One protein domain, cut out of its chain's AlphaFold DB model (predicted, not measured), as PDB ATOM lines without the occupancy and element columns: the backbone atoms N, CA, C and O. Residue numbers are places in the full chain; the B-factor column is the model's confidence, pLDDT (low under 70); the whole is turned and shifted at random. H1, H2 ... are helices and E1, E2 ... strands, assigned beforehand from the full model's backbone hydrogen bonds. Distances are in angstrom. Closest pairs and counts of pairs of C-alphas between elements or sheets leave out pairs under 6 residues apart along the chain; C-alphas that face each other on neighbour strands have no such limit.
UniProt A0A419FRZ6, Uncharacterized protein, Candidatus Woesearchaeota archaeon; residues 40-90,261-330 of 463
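This is residues 40 to 90 and 261 to 330 of the 463 residues of an uncharacterized protein of Candidatus Woesearchaeota archaeon (UniProt A0A419FRZ6). A long, twisted ribbon of three antiparallel strands, ordered E1, E2, E3, has helices H1 and H2 end to end along it and H4 beside E1. The short H3 only grazes the ribbon. The 121 printed residues hold four named helices, then three named strands; the class is mixed. The whole is loose, with a radius of gyration of the C-alphas of 17.1 A, a rod spanning 59 by 27 by 21 A.

H1, residues 40 to 53, and H2, residues 55 to 81, meet only through their link. E1, residues 283 to 297, E2, residues 300 to 312, and E3, residues 317 to 329, form a meander, each strand the antiparallel neighbour of the one before. With H4, residues 265 to 280, H1 and H2 are on one face of this sheet, two layers. The closest C-alphas of H2 and E3, Ser 64 and Val 326, are 6.1 A apart. H3, residues 86 to 90, only grazes the sheet with residues 89 to 90. H4 touches H2 with residues 265 to 269 alone, at a shallow tilt of 29 degrees, opposite ways; the closest C-alphas, Ala 66 and Phe 265, are 5.9 A apart. H1 and H4 are apart. Within hydrogen-bond range are N 292 and O 304, 2.9 A, in hairpin E1 and E2, and N 303 and O 326, 2.8 A, in hairpin E2 and E3. In H1, H2, H3 and H4 every O i to N i+4 pair is within range.

H1 begins at C-alpha 40 (105.873, 144.812, 163.308) and measures 19.9 A, H2 37.3 A, H4 21.3 A. E1 measures 38.3 A and bends by 66 degrees at residue 294, E2 36.4 A. E3, 36.7 A, bends by 51 degrees at residue 321 and ends at C-alpha 329 (80.410, 179.273, 148.757).

Residues 91 to 260 are not printed; C-alphas 90 and 261 are 19.9 A apart. The links printed whole are tight. No printed residue is under 70 in pLDDT.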
ATOM      1  N   ALA A  40     106.053 143.517 162.646       84.31
ATOM      2  CA  ALA A  40     105.873 144.812 163.308       84.31
ATOM      3  C   ALA A  40     106.270 146.004 162.415       84.31
ATOM      4  O   ALA A  40     105.602 147.035 162.448       84.31
ATOM      5  N   GLU A  41     107.334 145.866 161.621       87.44
ATOM      6  CA  GLU A  41     107.756 146.866 160.633       87.44
ATOM      7  C   GLU A  41     106.720 147.005 159.511       87.44
ATOM      8  O   GLU A  41     106.336 148.124 159.181       87.44
ATOM      9  N   ALA A  42     106.204 145.889 158.985       88.56
ATOM     10  CA  ALA A  42     105.150 145.893 157.972       88.56
ATOM     11  C   ALA A  42     103.864 146.560 158.484       88.56
ATOM     12  O   ALA A  42     103.378 147.496 157.866       88.56
ATOM     13  N   LEU A  43     103.382 146.175 159.674       90.25
ATOM     14  CA  LEU A  43     102.212 146.805 160.298       90.25
ATOM     15  C   LEU A  43     102.405 148.309 160.523       90.25
ATOM     16  O   LEU A  43     101.447 149.080 160.466       90.25
ATOM     17  N   ARG A  44     103.638 148.737 160.815       91.62
ATOM     18  CA  ARG A  44     103.954 150.152 160.998       91.62
ATOM     19  C   ARG A  44     103.948 150.913 159.676       91.62
ATOM     20  O   ARG A  44     103.459 152.037 159.656       91.62
ATOM     21  N   ILE A  45     104.466 150.317 158.608       92.00
ATOM     22  CA  ILE A  45     104.401 150.881 157.256       92.00
ATOM     23  C   ILE A  45     102.938 151.005 156.820       92.00
ATOM     24  O   ILE A  45     102.531 152.112 156.482       92.00
ATOM     25  N   ASP A  46     102.142 149.940 156.949       93.12
ATOM     26  CA  ASP A  46     100.711 149.935 156.613       93.12
ATOM     27  C   ASP A  46      99.954 151.038 157.373       93.12
ATOM     28  O   ASP A  46      99.176 151.792 156.798       93.12
ATOM     29  N   PHE A  47     100.242 151.208 158.669       94.06
ATOM     30  CA  PHE A  47      99.649 152.279 159.470       94.06
ATOM     31  C   PHE A  47      99.992 153.685 158.946       94.06
ATOM     32  O   PHE A  47      99.148 154.583 158.970       94.06
ATOM     33  N   VAL A  48     101.235 153.910 158.510       92.94
ATOM     34  CA  VAL A  48     101.632 155.216 157.968       92.94
ATOM     35  C   VAL A  48     101.055 155.427 156.569       92.94
ATOM     36  O   VAL A  48     100.659 156.546 156.259       92.94
ATOM     37  N   GLU A  49     100.931 154.380 155.753       92.81
ATOM     38  CA  GLU A  49     100.209 154.443 154.478       92.81
ATOM     39  C   GLU A  49      98.734 154.811 154.687       92.81
ATOM     40  O   GLU A  49      98.216 155.700 154.005       92.81
ATOM     41  N   ASP A  50      98.082 154.223 155.692       93.88
ATOM     42  CA  ASP A  50      96.729 154.600 156.095       93.88
ATOM     43  C   ASP A  50      96.671 156.068 156.539       93.88
ATOM     44  O   ASP A  50      95.803 156.813 156.084       93.88
ATOM     45  N   TYR A  51      97.603 156.531 157.377       94.12
ATOM     46  CA  TYR A  51      97.686 157.944 157.771       94.12
ATOM     47  C   TYR A  51      97.832 158.874 156.556       94.12
ATOM     48  O   TYR A  51      97.096 159.854 156.434       94.12
ATOM     49  N   VAL A  52      98.741 158.537 155.639       92.69
ATOM     50  CA  VAL A  52      99.005 159.288 154.408       92.69
ATOM     51  C   VAL A  52      97.758 159.347 153.523       92.69
ATOM     52  O   VAL A  52      97.384 160.423 153.065       92.69
ATOM     53  N   SER A  53      97.057 158.230 153.330       91.62
ATOM     54  CA  SER A  53      95.832 158.194 152.519       91.62
ATOM     55  C   SER A  53      94.683 159.022 153.110       91.62
ATOM     56  O   SER A  53      93.836 159.534 152.375       91.62
ATOM     57  N   ASN A  54      94.673 159.203 154.434       93.44
ATOM     58  CA  ASN A  54      93.627 159.920 155.156       93.44
ATOM     59  C   ASN A  54      93.947 161.402 155.405       93.44
ATOM     60  O   ASN A  54      93.102 162.101 155.959       93.44
ATOM     61  N   ILE A  55      95.116 161.914 154.997       93.12
ATOM     62  CA  ILE A  55      95.496 163.320 155.228       93.12
ATOM     63  C   ILE A  55      94.717 164.303 154.342       93.12
ATOM     64  O   ILE A  55      94.377 165.410 154.763       93.12
ATOM     65  N   ASN A  56      94.381 163.884 153.122       93.25
ATOM     66  CA  ASN A  56      93.810 164.757 152.097       93.25
ATOM     67  C   ASN A  56      92.452 165.384 152.490       93.25
ATOM     68  O   ASN A  56      92.300 166.595 152.315       93.25
ATOM     69  N   PRO A  57      91.477 164.648 153.066       94.81
ATOM     70  CA  PRO A  57      90.224 165.243 153.546       94.81
ATOM     71  C   PRO A  57      90.416 166.337 154.609       94.81
ATOM     72  O   PRO A  57      89.662 167.316 154.638       94.81
ATOM     73  N   TYR A  58      91.440 166.211 155.465       93.88
ATOM     74  CA  TYR A  58      91.777 167.254 156.437       93.88
ATOM     75  C   TYR A  58      92.277 168.508 155.727       93.88
ATOM     76  O   TYR A  58      91.770 169.595 155.995       93.88
ATOM     77  N   PHE A  59      93.194 168.361 154.769       94.50
ATOM     78  CA  PHE A  59      93.695 169.495 153.993       94.50
ATOM     79  C   PHE A  59      92.599 170.183 153.181       94.50
ATOM     80  O   PHE A  59      92.571 171.407 153.154       94.50
ATOM     81  N   GLN A  60      91.650 169.441 152.603       95.94
ATOM     82  CA  GLN A  60      90.473 170.029 151.946       95.94
ATOM     83  C   GLN A  60      89.645 170.889 152.908       95.94
ATOM     84  O   GLN A  60      89.296 172.025 152.585       95.94
ATOM     85  N   THR A  61      89.375 170.379 154.111       95.62
ATOM     86  CA  THR A  61      88.589 171.095 155.128       95.62
ATOM     87  C   THR A  61      89.316 172.351 155.608       95.62
ATOM     88  O   THR A  61      88.750 173.444 155.609       95.62
ATOM     89  N   THR A  62      90.591 172.213 155.966       94.69
ATOM     90  CA  THR A  62      91.471 173.313 156.369       94.69
ATOM     91  C   THR A  62      91.559 174.391 155.295       94.69
ATOM     92  O   THR A  62      91.412 175.575 155.587       94.69
ATOM     93  N   MET A  63      91.753 173.985 154.042       96.38
ATOM     94  CA  MET A  63      91.847 174.881 152.898       96.38
ATOM     95  C   MET A  63      90.529 175.632 152.657       96.38
ATOM     96  O   MET A  63      90.552 176.824 152.362       96.38
ATOM     97  N   SER A  64      89.380 174.976 152.858       96.25
ATOM     98  CA  SER A  64      88.068 175.636 152.805       96.25
ATOM     99  C   SER A  64      87.923 176.714 153.876       96.25
ATOM    100  O   SER A  64      87.460 177.811 153.574       96.25
ATOM    101  N   ILE A  65      88.300 176.413 155.123       95.44
ATOM    102  CA  ILE A  65      88.192 177.358 156.243       95.44
ATOM    103  C   ILE A  65      89.123 178.551 156.007       95.44
ATOM    104  O   ILE A  65      88.675 179.697 156.031       95.44
ATOM    105  N   ALA A  66      90.400 178.284 155.728       95.88
ATOM    106  CA  ALA A  66      91.410 179.313 155.511       95.88
ATOM    107  C   ALA A  66      91.100 180.176 154.275       95.88
ATOM    108  O   ALA A  66      91.305 181.388 154.296       95.88
ATOM    109  N   GLY A  67      90.564 179.579 153.208       96.75
ATOM    110  CA  GLY A  67      90.164 180.304 152.008       96.75
ATOM    111  C   GLY A  67      88.952 181.214 152.232       96.75
ATOM    112  O   GLY A  67      89.007 182.380 151.852       96.75
ATOM    113  N   ILE A  68      87.899 180.751 152.919       96.62
ATOM    114  CA  ILE A  68      86.739 181.597 153.269       96.62
ATOM    115  C   ILE A  68      87.186 182.793 154.115       96.62
ATOM    116  O   ILE A  68      86.867 183.936 153.795       96.62
ATOM    117  N   ARG A  69      87.992 182.541 155.151       95.94
ATOM    118  CA  ARG A  69      88.533 183.592 156.019       95.94
ATOM    119  C   ARG A  69      89.406 184.589 155.264       95.94
ATOM    120  O   ARG A  69      89.339 185.788 155.529       95.94
ATOM    121  N   ALA A  70      90.200 184.109 154.309       96.12
ATOM    122  CA  ALA A  70      90.987 184.973 153.442       96.12
ATOM    123  C   ALA A  70      90.094 185.877 152.580       96.12
ATOM    124  O   ALA A  70      90.374 187.065 152.493       96.12
ATOM    125  N   LEU A  71      89.004 185.366 151.995       96.56
ATOM    126  CA  LEU A  71      88.073 186.191 151.210       96.56
ATOM    127  C   LEU A  71      87.372 187.256 152.060       96.56
ATOM    128  O   LEU A  71      87.310 188.406 151.633       96.56
ATOM    129  N   GLU A  72      86.898 186.898 153.260       94.88
ATOM    130  CA  GLU A  72      86.323 187.860 154.217       94.88
ATOM    131  C   GLU A  72      87.323 188.987 154.507       94.88
ATOM    132  O   GLU A  72      87.026 190.165 154.322       94.88
ATOM    133  N   THR A  73      88.557 188.608 154.852       94.25
ATOM    134  CA  THR A  73      89.635 189.550 155.171       94.25
ATOM    135  C   THR A  73      89.989 190.444 153.981       94.25
ATOM    136  O   THR A  73      90.212 191.639 154.145       94.25
ATOM    137  N   LEU A  74      90.045 189.894 152.765       94.06
ATOM    138  CA  LEU A  74      90.320 190.670 151.553       94.06
ATOM    139  C   LEU A  74      89.193 191.642 151.228       94.06
ATOM    140  O   LEU A  74      89.468 192.747 150.767       94.06
ATOM    141  N   SER A  75      87.943 191.251 151.476       92.81
ATOM    142  CA  SER A  75      86.801 192.148 151.332       92.81
ATOM    143  C   SER A  75      86.928 193.337 152.287       92.81
ATOM    144  O   SER A  75      86.748 194.476 151.855       92.81
ATOM    145  N   ASP A  76      87.287 193.099 153.549       91.81
ATOM    146  CA  ASP A  76      87.481 194.160 154.543       91.81
ATOM    147  C   ASP A  76      88.672 195.061 154.180       91.81
ATOM    148  O   ASP A  76      88.560 196.286 154.169       91.81
ATOM    149  N   LEU A  77      89.794 194.467 153.764       90.38
ATOM    150  CA  LEU A  77      90.969 195.215 153.312       90.38
ATOM    151  C   LEU A  77      90.689 196.063 152.075       90.38
ATOM    152  O   LEU A  77      91.187 197.184 151.991       90.38
ATOM    153  N   SER A  78      89.884 195.562 151.134       89.50
ATOM    154  CA  SER A  78      89.495 196.341 149.955       89.50
ATOM    155  C   SER A  78      88.700 197.592 150.339       89.50
ATOM    156  O   SER A  78      88.867 198.645 149.728       89.50
ATOM    157  N   ALA A  79      87.900 197.516 151.408       88.19
ATOM    158  CA  ALA A  79      87.151 198.650 151.935       88.19
ATOM    159  C   ALA A  79      88.058 199.699 152.598       88.19
ATOM    160  O   ALA A  79      87.816 200.899 152.471       88.19
ATOM    161  N   GLU A  80      89.103 199.257 153.302       89.19
ATOM    162  CA  GLU A  80      90.020 200.137 154.037       89.19
ATOM    163  C   GLU A  80      91.107 200.760 153.154       89.19
ATOM    164  O   GLU A  80      91.427 201.943 153.291       89.19
ATOM    165  N   GLN A  81      91.708 199.961 152.271       86.62
ATOM    166  CA  GLN A  81      92.899 200.327 151.493       86.62
ATOM    167  C   GLN A  81      92.571 200.665 150.035       86.62
ATOM    168  O   GLN A  81      93.412 201.216 149.321       86.62
ATOM    169  N   GLY A  82      91.340 200.387 149.609       85.00
ATOM    170  CA  GLY A  82      90.884 200.556 148.244       85.00
ATOM    171  C   GLY A  82      91.121 199.318 147.384       85.00
ATOM    172  O   GLY A  82      91.316 198.196 147.844       85.00
ATOM    173  N   VAL A  83      91.057 199.546 146.082       81.06
ATOM    174  CA  VAL A  83      90.994 198.505 145.060       81.06
ATOM    175  C   VAL A  83      92.309 197.740 144.928       81.06
ATOM    176  O   VAL A  83      93.344 198.339 144.639       81.06
ATOM    177  N   MET A  84      92.236 196.409 144.993       89.19
ATOM    178  CA  MET A  84      93.320 195.518 144.571       89.19
ATOM    179  C   MET A  84      93.192 195.215 143.076       89.19
ATOM    180  O   MET A  84      92.096 194.999 142.578       89.19
ATOM    181  N   ASN A  85      94.291 195.140 142.330       90.44
ATOM    182  CA  ASN A  85      94.216 194.576 140.973       90.44
ATOM    183  C   ASN A  85      94.147 193.034 141.024       90.44
ATOM    184  O   ASN A  85      94.477 192.428 142.039       90.44
ATOM    185  N   ALA A  86      93.790 192.372 139.920       89.56
ATOM    186  CA  ALA A  86      93.643 190.909 139.887       89.56
ATOM    187  C   ALA A  86      94.912 190.128 140.302       89.56
ATOM    188  O   ALA A  86      94.814 189.064 140.910       89.56
ATOM    189  N   THR A  87      96.109 190.649 139.996       89.06
ATOM    190  CA  THR A  87      97.374 190.010 140.410       89.06
ATOM    191  C   THR A  87      97.585 190.155 141.913       89.06
ATOM    192  O   THR A  87      97.924 189.189 142.586       89.06
ATOM    193  N   GLU A  88      97.348 191.349 142.449       88.94
ATOM    194  CA  GLU A  88      97.425 191.630 143.879       88.94
ATOM    195  C   GLU A  88      96.395 190.830 144.680       88.94
ATOM    196  O   GLU A  88      96.747 190.264 145.709       88.94
ATOM    197  N   LEU A  89      95.168 190.696 144.169       93.44
ATOM    198  CA  LEU A  89      94.121 189.869 144.762       93.44
ATOM    199  C   LEU A  89      94.568 188.408 144.889       93.44
ATOM    200  O   LEU A  89      94.535 187.851 145.984       93.44
ATOM    201  N   GLN A  90      95.034 187.803 143.789       94.06
ATOM    202  CA  GLN A  90      95.548 186.429 143.790       94.06
ATOM    203  C   GLN A  90      96.692 186.265 144.798       94.06
ATOM    204  O   GLN A  90      96.748 185.281 145.536       94.06
ATOM    205  N   GLU A 261      95.282 184.467 162.456       82.44
ATOM    206  CA  GLU A 261      96.036 183.763 163.503       82.44
ATOM    207  C   GLU A 261      95.358 182.430 163.872       82.44
ATOM    208  O   GLU A 261      94.157 182.383 164.166       82.44
ATOM    209  N   ASN A 262      96.122 181.334 163.841       86.19
ATOM    210  CA  ASN A 262      95.653 179.968 164.110       86.19
ATOM    211  C   ASN A 262      94.549 179.464 163.158       86.19
ATOM    212  O   ASN A 262      93.836 178.514 163.483       86.19
ATOM    213  N   SER A 263      94.366 180.121 162.013       89.00
ATOM    214  CA  SER A 263      93.303 179.826 161.045       89.00
ATOM    215  C   SER A 263      93.820 179.726 159.607       89.00
ATOM    216  O   SER A 263      93.022 179.532 158.688       89.00
ATOM    217  N   SER A 264      95.132 179.856 159.392       92.06
ATOM    218  CA  SER A 264      95.752 179.651 158.083       92.06
ATOM    219  C   SER A 264      95.990 178.169 157.797       92.06
ATOM    220  O   SER A 264      96.077 177.345 158.709       92.06
ATOM    221  N   PHE A 265      96.137 177.809 156.519       92.56
ATOM    222  CA  PHE A 265      96.497 176.447 156.124       92.56
ATOM    223  C   PHE A 265      97.782 175.989 156.823       92.56
ATOM    224  O   PHE A 265      97.858 174.841 157.268       92.56
ATOM    225  N   ALA A 266      98.764 176.887 156.965       88.81
ATOM    226  CA  ALA A 266     100.008 176.557 157.628       88.81
ATOM    227  C   ALA A 266      99.821 176.216 159.111       88.81
ATOM    228  O   ALA A 266     100.373 175.217 159.573       88.81
ATOM    229  N   ASP A 267      99.003 176.985 159.834       86.31
ATOM    230  CA  ASP A 267      98.731 176.743 161.258       86.31
ATOM    231  C   ASP A 267      98.121 175.355 161.477       86.31
ATOM    232  O   ASP A 267      98.561 174.583 162.330       86.31
ATOM    233  N   TYR A 268      97.133 174.995 160.658       90.56
ATOM    234  CA  TYR A 268      96.487 173.686 160.733       90.56
ATOM    235  C   TYR A 268      97.428 172.540 160.370       90.56
ATOM    236  O   TYR A 268      97.358 171.462 160.963       90.56
ATOM    237  N   ALA A 269      98.305 172.748 159.395       88.81
ATOM    238  CA  ALA A 269      99.235 171.719 158.980       88.81
ATOM    239  C   ALA A 269     100.401 171.556 159.982       88.81
ATOM    240  O   ALA A 269     100.863 170.432 160.180       88.81
ATOM    241  N   VAL A 270     100.795 172.617 160.704       86.19
ATOM    242  CA  VAL A 270     101.657 172.522 161.901       86.19
ATOM    243  C   VAL A 270     100.952 171.744 163.009       86.19
ATOM    244  O   VAL A 270     101.512 170.772 163.511       86.19
ATOM    245  N   LEU A 271      99.697 172.083 163.328       89.38
ATOM    246  CA  LEU A 271      98.906 171.371 164.337       89.38
ATOM    247  C   LEU A 271      98.803 169.870 164.030       89.38
ATOM    248  O   LEU A 271      98.920 169.031 164.925       89.38
ATOM    249  N   LEU A 272      98.597 169.519 162.759       89.75
ATOM    250  CA  LEU A 272      98.569 168.131 162.317       89.75
ATOM    251  C   LEU A 272      99.941 167.456 162.453       89.75
ATOM    252  O   LEU A 272     100.009 166.309 162.900       89.75
ATOM    253  N   GLY A 273     101.017 168.159 162.093       88.06
ATOM    254  CA  GLY A 273     102.395 167.713 162.296       88.06
ATOM    255  C   GLY A 273     102.670 167.388 163.763       88.06
ATOM    256  O   GLY A 273     103.047 166.259 164.081       88.06
ATOM    257  N   ASP A 274     102.361 168.314 164.668       89.31
ATOM    258  CA  ASP A 274     102.542 168.153 166.114       89.31
ATOM    259  C   ASP A 274     101.701 167.006 166.682       89.31
ATOM    260  O   ASP A 274     102.184 166.204 167.494       89.31
ATOM    261  N   PHE A 275     100.451 166.884 166.226       92.38
ATOM    262  CA  PHE A 275      99.573 165.783 166.605       92.38
ATOM    263  C   PHE A 275     100.145 164.434 166.154       92.38
ATOM    264  O   PHE A 275     100.207 163.498 166.958       92.38
ATOM    265  N   SER A 276     100.589 164.331 164.897       92.75
ATOM    266  CA  SER A 276     101.176 163.106 164.341       92.75
ATOM    267  C   SER A 276     102.482 162.727 165.045       92.75
ATOM    268  O   SER A 276     102.673 161.568 165.419       92.75
ATOM    269  N   GLN A 277     103.329 163.703 165.367       92.38
ATOM    270  CA  GLN A 277     104.578 163.452 166.072       92.38
ATOM    271  C   GLN A 277     104.322 162.978 167.506       92.38
ATOM    272  O   GLN A 277     104.919 161.996 167.947       92.38
ATOM    273  N   SER A 278     103.406 163.633 168.221       92.62
ATOM    274  CA  SER A 278     103.144 163.353 169.638       92.62
ATOM    275  C   SER A 278     102.390 162.043 169.863       92.62
ATOM    276  O   SER A 278     102.673 161.324 170.819       92.62
ATOM    277  N   ASN A 279     101.429 161.723 168.992       93.69
ATOM    278  CA  ASN A 279     100.558 160.559 169.176       93.69
ATOM    279  C   ASN A 279     101.024 159.352 168.374       93.69
ATOM    280  O   ASN A 279     100.841 158.216 168.808       93.69
ATOM    281  N   LEU A 280     101.608 159.592 167.201       93.75
ATOM    282  CA  LEU A 280     101.965 158.532 166.276       93.75
ATOM    283  C   LEU A 280     103.466 158.330 166.191       93.75
ATOM    284  O   LEU A 280     103.840 157.282 165.701       93.75
ATOM    285  N   SER A 281     104.323 159.231 166.689       94.75
ATOM    286  CA  SER A 281     105.779 159.211 166.429       94.75
ATOM    287  C   SER A 281     106.120 159.285 164.936       94.75
ATOM    288  O   SER A 281     107.089 158.681 164.483       94.75
ATOM    289  N   VAL A 282     105.290 159.999 164.177       92.94
ATOM    290  CA  VAL A 282     105.459 160.246 162.745       92.94
ATOM    291  C   VAL A 282     105.686 161.740 162.560       92.94
ATOM    292  O   VAL A 282     104.899 162.540 163.055       92.94
ATOM    293  N   SER A 283     106.755 162.118 161.866       92.62
ATOM    294  CA  SER A 283     107.045 163.515 161.554       92.62
ATOM    295  C   SER A 283     106.441 163.860 160.200       92.62
ATOM    296  O   SER A 283     106.784 163.234 159.199       92.62
ATOM    297  N   THR A 284     105.565 164.860 160.168       90.81
ATOM    298  CA  THR A 284     104.923 165.332 158.938       90.81
ATOM    299  C   THR A 284     105.305 166.781 158.679       90.81
ATOM    300  O   THR A 284     105.160 167.636 159.550       90.81
ATOM    301  N   ALA A 285     105.771 167.057 157.468       87.81
ATOM    302  CA  ALA A 285     106.011 168.396 156.953       87.81
ATOM    303  C   ALA A 285     105.303 168.562 155.608       87.81
ATOM    304  O   ALA A 285     105.023 167.588 154.910       87.81
ATOM    305  N   TYR A 286     105.019 169.798 155.225       89.25
ATOM    306  CA  TYR A 286     104.326 170.110 153.981       89.25
ATOM    307  C   TYR A 286     104.944 171.338 153.324       89.25
ATOM    308  O   TYR A 286     105.582 172.176 153.962       89.25
ATOM    309  N   ARG A 287     104.740 171.428 152.017       86.75
ATOM    310  CA  ARG A 287     105.202 172.503 151.159       86.75
ATOM    311  C   ARG A 287     104.076 172.870 150.206       86.75
ATOM    312  O   ARG A 287     103.595 172.016 149.470       86.75
ATOM    313  N   VAL A 288     103.668 174.134 150.207       88.56
ATOM    314  CA  VAL A 288     102.717 174.651 149.217       88.56
ATOM    315  C   VAL A 288     103.477 174.963 147.932       88.56
ATOM    316  O   VAL A 288     104.339 175.836 147.921       88.56
ATOM    317  N   ASP A 289     103.173 174.243 146.857       87.94
ATOM    318  CA  ASP A 289     103.844 174.403 145.567       87.94
ATOM    319  C   ASP A 289     103.161 175.461 144.701       87.94
ATOM    320  O   ASP A 289     103.841 176.183 143.977       87.94
ATOM    321  N   ALA A 290     101.829 175.554 144.737       90.56
ATOM    322  CA  ALA A 290     101.053 176.610 144.087       90.56
ATOM    323  C   ALA A 290      99.645 176.700 144.671       90.56
ATOM    324  O   ALA A 290      99.047 175.679 144.993       90.56
ATOM    325  N   LEU A 291      99.081 177.903 144.706       94.69
ATOM    326  CA  LEU A 291      97.686 178.120 145.063       94.69
ATOM    327  C   LEU A 291      97.050 179.048 144.030       94.69
ATOM    328  O   LEU A 291      97.576 180.117 143.738       94.69
ATOM    329  N   THR A 292      95.951 178.604 143.426       96.19
ATOM    330  CA  THR A 292      95.234 179.337 142.373       96.19
ATOM    331  C   THR A 292      93.815 179.608 142.830       96.19
ATOM    332  O   THR A 292      93.127 178.665 143.213       96.19
ATOM    333  N   LEU A 293      93.378 180.864 142.765       97.31
ATOM    334  CA  LEU A 293      92.000 181.269 143.013       97.31
ATOM    335  C   LEU A 293      91.330 181.557 141.672       97.31
ATOM    336  O   LEU A 293      91.842 182.321 140.856       97.31
ATOM    337  N   GLN A 294      90.176 180.948 141.438       96.75
ATOM    338  CA  GLN A 294      89.378 181.216 140.251       96.75
ATOM    339  C   GLN A 294      87.897 181.134 140.582       96.75
ATOM    340  O   GLN A 294      87.482 180.390 141.468       96.75
ATOM    341  N   GLU A 295      87.075 181.871 139.851       95.94
ATOM    342  CA  GLU A 295      85.632 181.759 140.011       95.94
ATOM    343  C   GLU A 295      85.113 180.561 139.211       95.94
ATOM    344  O   GLU A 295      85.467 180.395 138.043       95.94
ATOM    345  N   HIS A 296      84.324 179.694 139.852       96.00
ATOM    346  CA  HIS A 296      83.820 178.466 139.228       96.00
ATOM    347  C   HIS A 296      82.354 178.611 138.827       96.00
ATOM    348  O   HIS A 296      81.967 178.246 137.715       96.00
ATOM    349  N   THR A 297      81.545 179.188 139.716       97.25
ATOM    350  CA  THR A 297      80.137 179.506 139.473       97.25
ATOM    351  C   THR A 297      79.834 180.922 139.976       97.25
ATOM    352  O   THR A 297      80.642 181.491 140.703       97.25
ATOM    353  N   PRO A 298      78.661 181.503 139.663       97.00
ATOM    354  CA  PRO A 298      78.244 182.771 140.266       97.00
ATOM    355  C   PRO A 298      78.158 182.742 141.802       97.00
ATOM    356  O   PRO A 298      78.106 183.788 142.433       97.00
ATOM    357  N   TRP A 299      78.092 181.559 142.418       97.69
ATOM    358  CA  TRP A 299      77.856 181.396 143.855       97.69
ATOM    359  C   TRP A 299      79.039 180.761 144.579       97.69
ATOM    360  O   TRP A 299      78.951 180.498 145.779       97.69
ATOM    361  N   SER A 300      80.131 180.495 143.862       97.94
ATOM    362  CA  SER A 300      81.287 179.811 144.415       97.94
ATOM    363  C   SER A 300      82.587 180.169 143.711       97.94
ATOM    364  O   SER A 300      82.683 180.277 142.484       97.94
ATOM    365  N   VAL A 301      83.631 180.263 144.520       97.94
ATOM    366  CA  VAL A 301      85.009 180.362 144.050       97.94
ATOM    367  C   VAL A 301      85.724 179.053 144.335       97.94
ATOM    368  O   VAL A 301      85.512 178.414 145.363       97.94
ATOM    369  N   MET A 302      86.562 178.631 143.403       98.12
ATOM    370  CA  MET A 302      87.363 177.427 143.522       98.12
ATOM    371  C   MET A 302      88.808 177.812 143.791       98.12
ATOM    372  O   MET A 302      89.412 178.577 143.036       98.12
ATOM    373  N   THR A 303      89.374 177.210 144.828       97.62
ATOM    374  CA  THR A 303      90.809 177.260 145.071       97.62
ATOM    375  C   THR A 303      91.435 175.920 144.754       97.62
ATOM    376  O   THR A 303      90.977 174.884 145.233       97.62
ATOM    377  N   ILE A 304      92.505 175.947 143.968       98.00
ATOM    378  CA  ILE A 304      93.314 174.772 143.652       98.00
ATOM    379  C   ILE A 304      94.660 174.937 144.349       98.00
ATOM    380  O   ILE A 304      95.426 175.839 144.007       98.00
ATOM    381  N   LEU A 305      94.931 174.079 145.330       96.81
ATOM    382  CA  LEU A 305      96.196 174.010 146.052       96.81
ATOM    383  C   LEU A 305      96.982 172.798 145.555       96.81
ATOM    384  O   LEU A 305      96.564 171.664 145.765       96.81
ATOM    385  N   ASN A 306      98.142 173.050 144.962       96.50
ATOM    386  CA  ASN A 306      99.166 172.049 144.701       96.50
ATOM    387  C   ASN A 306     100.151 172.063 145.867       96.50
ATOM    388  O   ASN A 306     100.670 173.125 146.227       96.50
ATOM    389  N   TYR A 307     100.409 170.904 146.453       93.94
ATOM    390  CA  TYR A 307     101.279 170.775 147.613       93.94
ATOM    391  C   TYR A 307     102.065 169.472 147.561       93.94
ATOM    392  O   TYR A 307     101.654 168.488 146.951       93.94
ATOM    393  N   THR A 308     103.186 169.469 148.267       91.06
ATOM    394  CA  THR A 308     104.004 168.289 148.510       91.06
ATOM    395  C   THR A 308     104.097 168.081 150.009       91.06
ATOM    396  O   THR A 308     104.393 169.024 150.741       91.06
ATOM    397  N   TYR A 309     103.856 166.866 150.485       91.25
ATOM    398  CA  TYR A 309     104.062 166.522 151.886       91.25
ATOM    399  C   TYR A 309     105.139 165.454 152.046       91.25
ATOM    400  O   TYR A 309     105.353 164.601 151.181       91.25
ATOM    401  N   PHE A 310     105.818 165.541 153.182       92.50
ATOM    402  CA  PHE A 310     106.911 164.684 153.596       92.50
ATOM    403  C   PHE A 310     106.506 164.034 154.908       92.50
ATOM    404  O   PHE A 310     106.374 164.716 155.924       92.50
ATOM    405  N   VAL A 311     106.308 162.722 154.887       92.38
ATOM    406  CA  VAL A 311     106.048 161.939 156.095       92.38
ATOM    407  C   VAL A 311     107.281 161.112 156.389       92.38
ATOM    408  O   VAL A 311     107.801 160.420 155.518       92.38
ATOM    409  N   LYS A 312     107.772 161.181 157.618       92.44
ATOM    410  CA  LYS A 312     108.937 160.434 158.068       92.44
ATOM    411  C   LYS A 312     108.597 159.652 159.322       92.44
ATOM    412  O   LYS A 312     108.242 160.217 160.353       92.44
ATOM    413  N   ASP A 313     108.780 158.346 159.227       94.00
ATOM    414  CA  ASP A 313     108.739 157.417 160.346       94.00
ATOM    415  C   ASP A 313     110.161 156.900 160.652       94.00
ATOM    416  O   ASP A 313     111.135 157.239 159.975       94.00
ATOM    417  N   THR A 314     110.296 156.073 161.688       92.62
ATOM    418  CA  THR A 314     111.548 155.373 161.999       92.62
ATOM    419  C   THR A 314     111.960 154.410 160.879       92.62
ATOM    420  O   THR A 314     113.157 154.223 160.658       92.62
ATOM    421  N   PHE A 315     110.997 153.814 160.168       91.69
ATOM    422  CA  PHE A 315     111.268 152.749 159.192       91.69
ATOM    423  C   PHE A 315     111.208 153.194 157.729       91.69
ATOM    424  O   PHE A 315     111.850 152.576 156.881       91.69
ATOM    425  N   ALA A 316     110.467 154.258 157.417       90.75
ATOM    426  CA  ALA A 316     110.249 154.695 156.043       90.75
ATOM    427  C   ALA A 316     110.029 156.210 155.934       90.75
ATOM    428  O   ALA A 316     109.831 156.925 156.919       90.75
ATOM    429  N   THR A 317     110.143 156.716 154.710       89.94
ATOM    430  CA  THR A 317     109.898 158.116 154.365       89.94
ATOM    431  C   THR A 317     109.058 158.158 153.100       89.94
ATOM    432  O   THR A 317     109.366 157.463 152.132       89.94
ATOM    433  N   TRP A 318     108.021 158.983 153.120       93.31
ATOM    434  CA  TRP A 318     107.110 159.214 152.013       93.31
ATOM    435  C   TRP A 318     107.250 160.662 151.566       93.31
ATOM    436  O   TRP A 318     107.239 161.580 152.385       93.31
ATOM    437  N   GLU A 319     107.368 160.846 150.259       94.44
ATOM    438  CA  GLU A 319     107.282 162.137 149.591       94.44
ATOM    439  C   GLU A 319     106.198 162.006 148.528       94.44
ATOM    440  O   GLU A 319     106.264 161.123 147.668       94.44
ATOM    441  N   HIS A 320     105.178 162.850 148.615       93.69
ATOM    442  CA  HIS A 320     104.058 162.808 147.691       93.69
ATOM    443  C   HIS A 320     103.589 164.219 147.363       93.69
ATOM    444  O   HIS A 320     103.412 165.048 148.257       93.69
ATOM    445  N   SER A 321     103.387 164.471 146.074       94.69
ATOM    446  CA  SER A 321     102.819 165.711 145.558       94.69
ATOM    447  C   SER A 321     101.395 165.448 145.097       94.69
ATOM    448  O   SER A 321     101.166 164.523 144.317       94.69
ATOM    449  N   ASP A 322     100.465 166.273 145.554       96.06
ATOM    450  CA  ASP A 322      99.044 166.156 145.244       96.06
ATOM    451  C   ASP A 322      98.425 167.540 144.999       96.06
ATOM    452  O   ASP A 322      99.052 168.587 145.206       96.06
ATOM    453  N   SER A 323      97.183 167.546 144.531       96.44
ATOM    454  CA  SER A 323      96.384 168.745 144.337       96.44
ATOM    455  C   SER A 323      95.010 168.582 144.970       96.44
ATOM    456  O   SER A 323      94.294 167.625 144.676       96.44
ATOM    457  N   ILE A 324      94.601 169.555 145.778       96.75
ATOM    458  CA  ILE A 324      93.223 169.660 146.254       96.75
ATOM    459  C   ILE A 324      92.528 170.817 145.547       96.75
ATOM    460  O   ILE A 324      93.070 171.915 145.435       96.75
ATOM    461  N   ALA A 325      91.307 170.569 145.082       97.88
ATOM    462  CA  ALA A 325      90.401 171.599 144.601       97.88
ATOM    463  C   ALA A 325      89.265 171.746 145.613       97.88
ATOM    464  O   ALA A 325      88.582 170.771 145.928       97.88
ATOM    465  N   VAL A 326      89.090 172.954 146.138       98.00
ATOM    466  CA  VAL A 326      88.076 173.269 147.141       98.00
ATOM    467  C   VAL A 326      87.176 174.361 146.596       98.00
ATOM    468  O   VAL A 326      87.646 175.429 146.213       98.00
ATOM    469  N   GLU A 327      85.882 174.077 146.560       98.06
ATOM    470  CA  GLU A 327      84.849 175.034 146.189       98.06
ATOM    471  C   GLU A 327      84.307 175.702 147.454       98.06
ATOM    472  O   GLU A 327      83.856 175.029 148.381       98.06
ATOM    473  N   MET A 328      84.380 177.027 147.507       97.69
ATOM    474  CA  MET A 328      83.963 177.832 148.648       97.69
ATOM    475  C   MET A 328      82.717 178.631 148.263       97.69
ATOM    476  O   MET A 328      82.749 179.345 147.253       97.69
ATOM    477  N   PRO A 329      81.622 178.523 149.032       97.94
ATOM    478  CA  PRO A 329      80.410 179.273 148.757       97.94
ATOM    479  C   PRO A 329      80.624 180.762 149.039       97.94
ATOM    480  O   PRO A 329      81.304 181.138 149.993       97.94
ATOM    481  N   LEU A 330      80.002 181.605 148.219       97.62
ATOM    482  CA  LEU A 330      80.000 183.059 148.397       97.62
ATOM    483  C   LEU A 330      78.846 183.546 149.280       97.62
ATOM    484  O   LEU A 330      78.876 184.670 149.774       97.62
TER     485      LEU A 330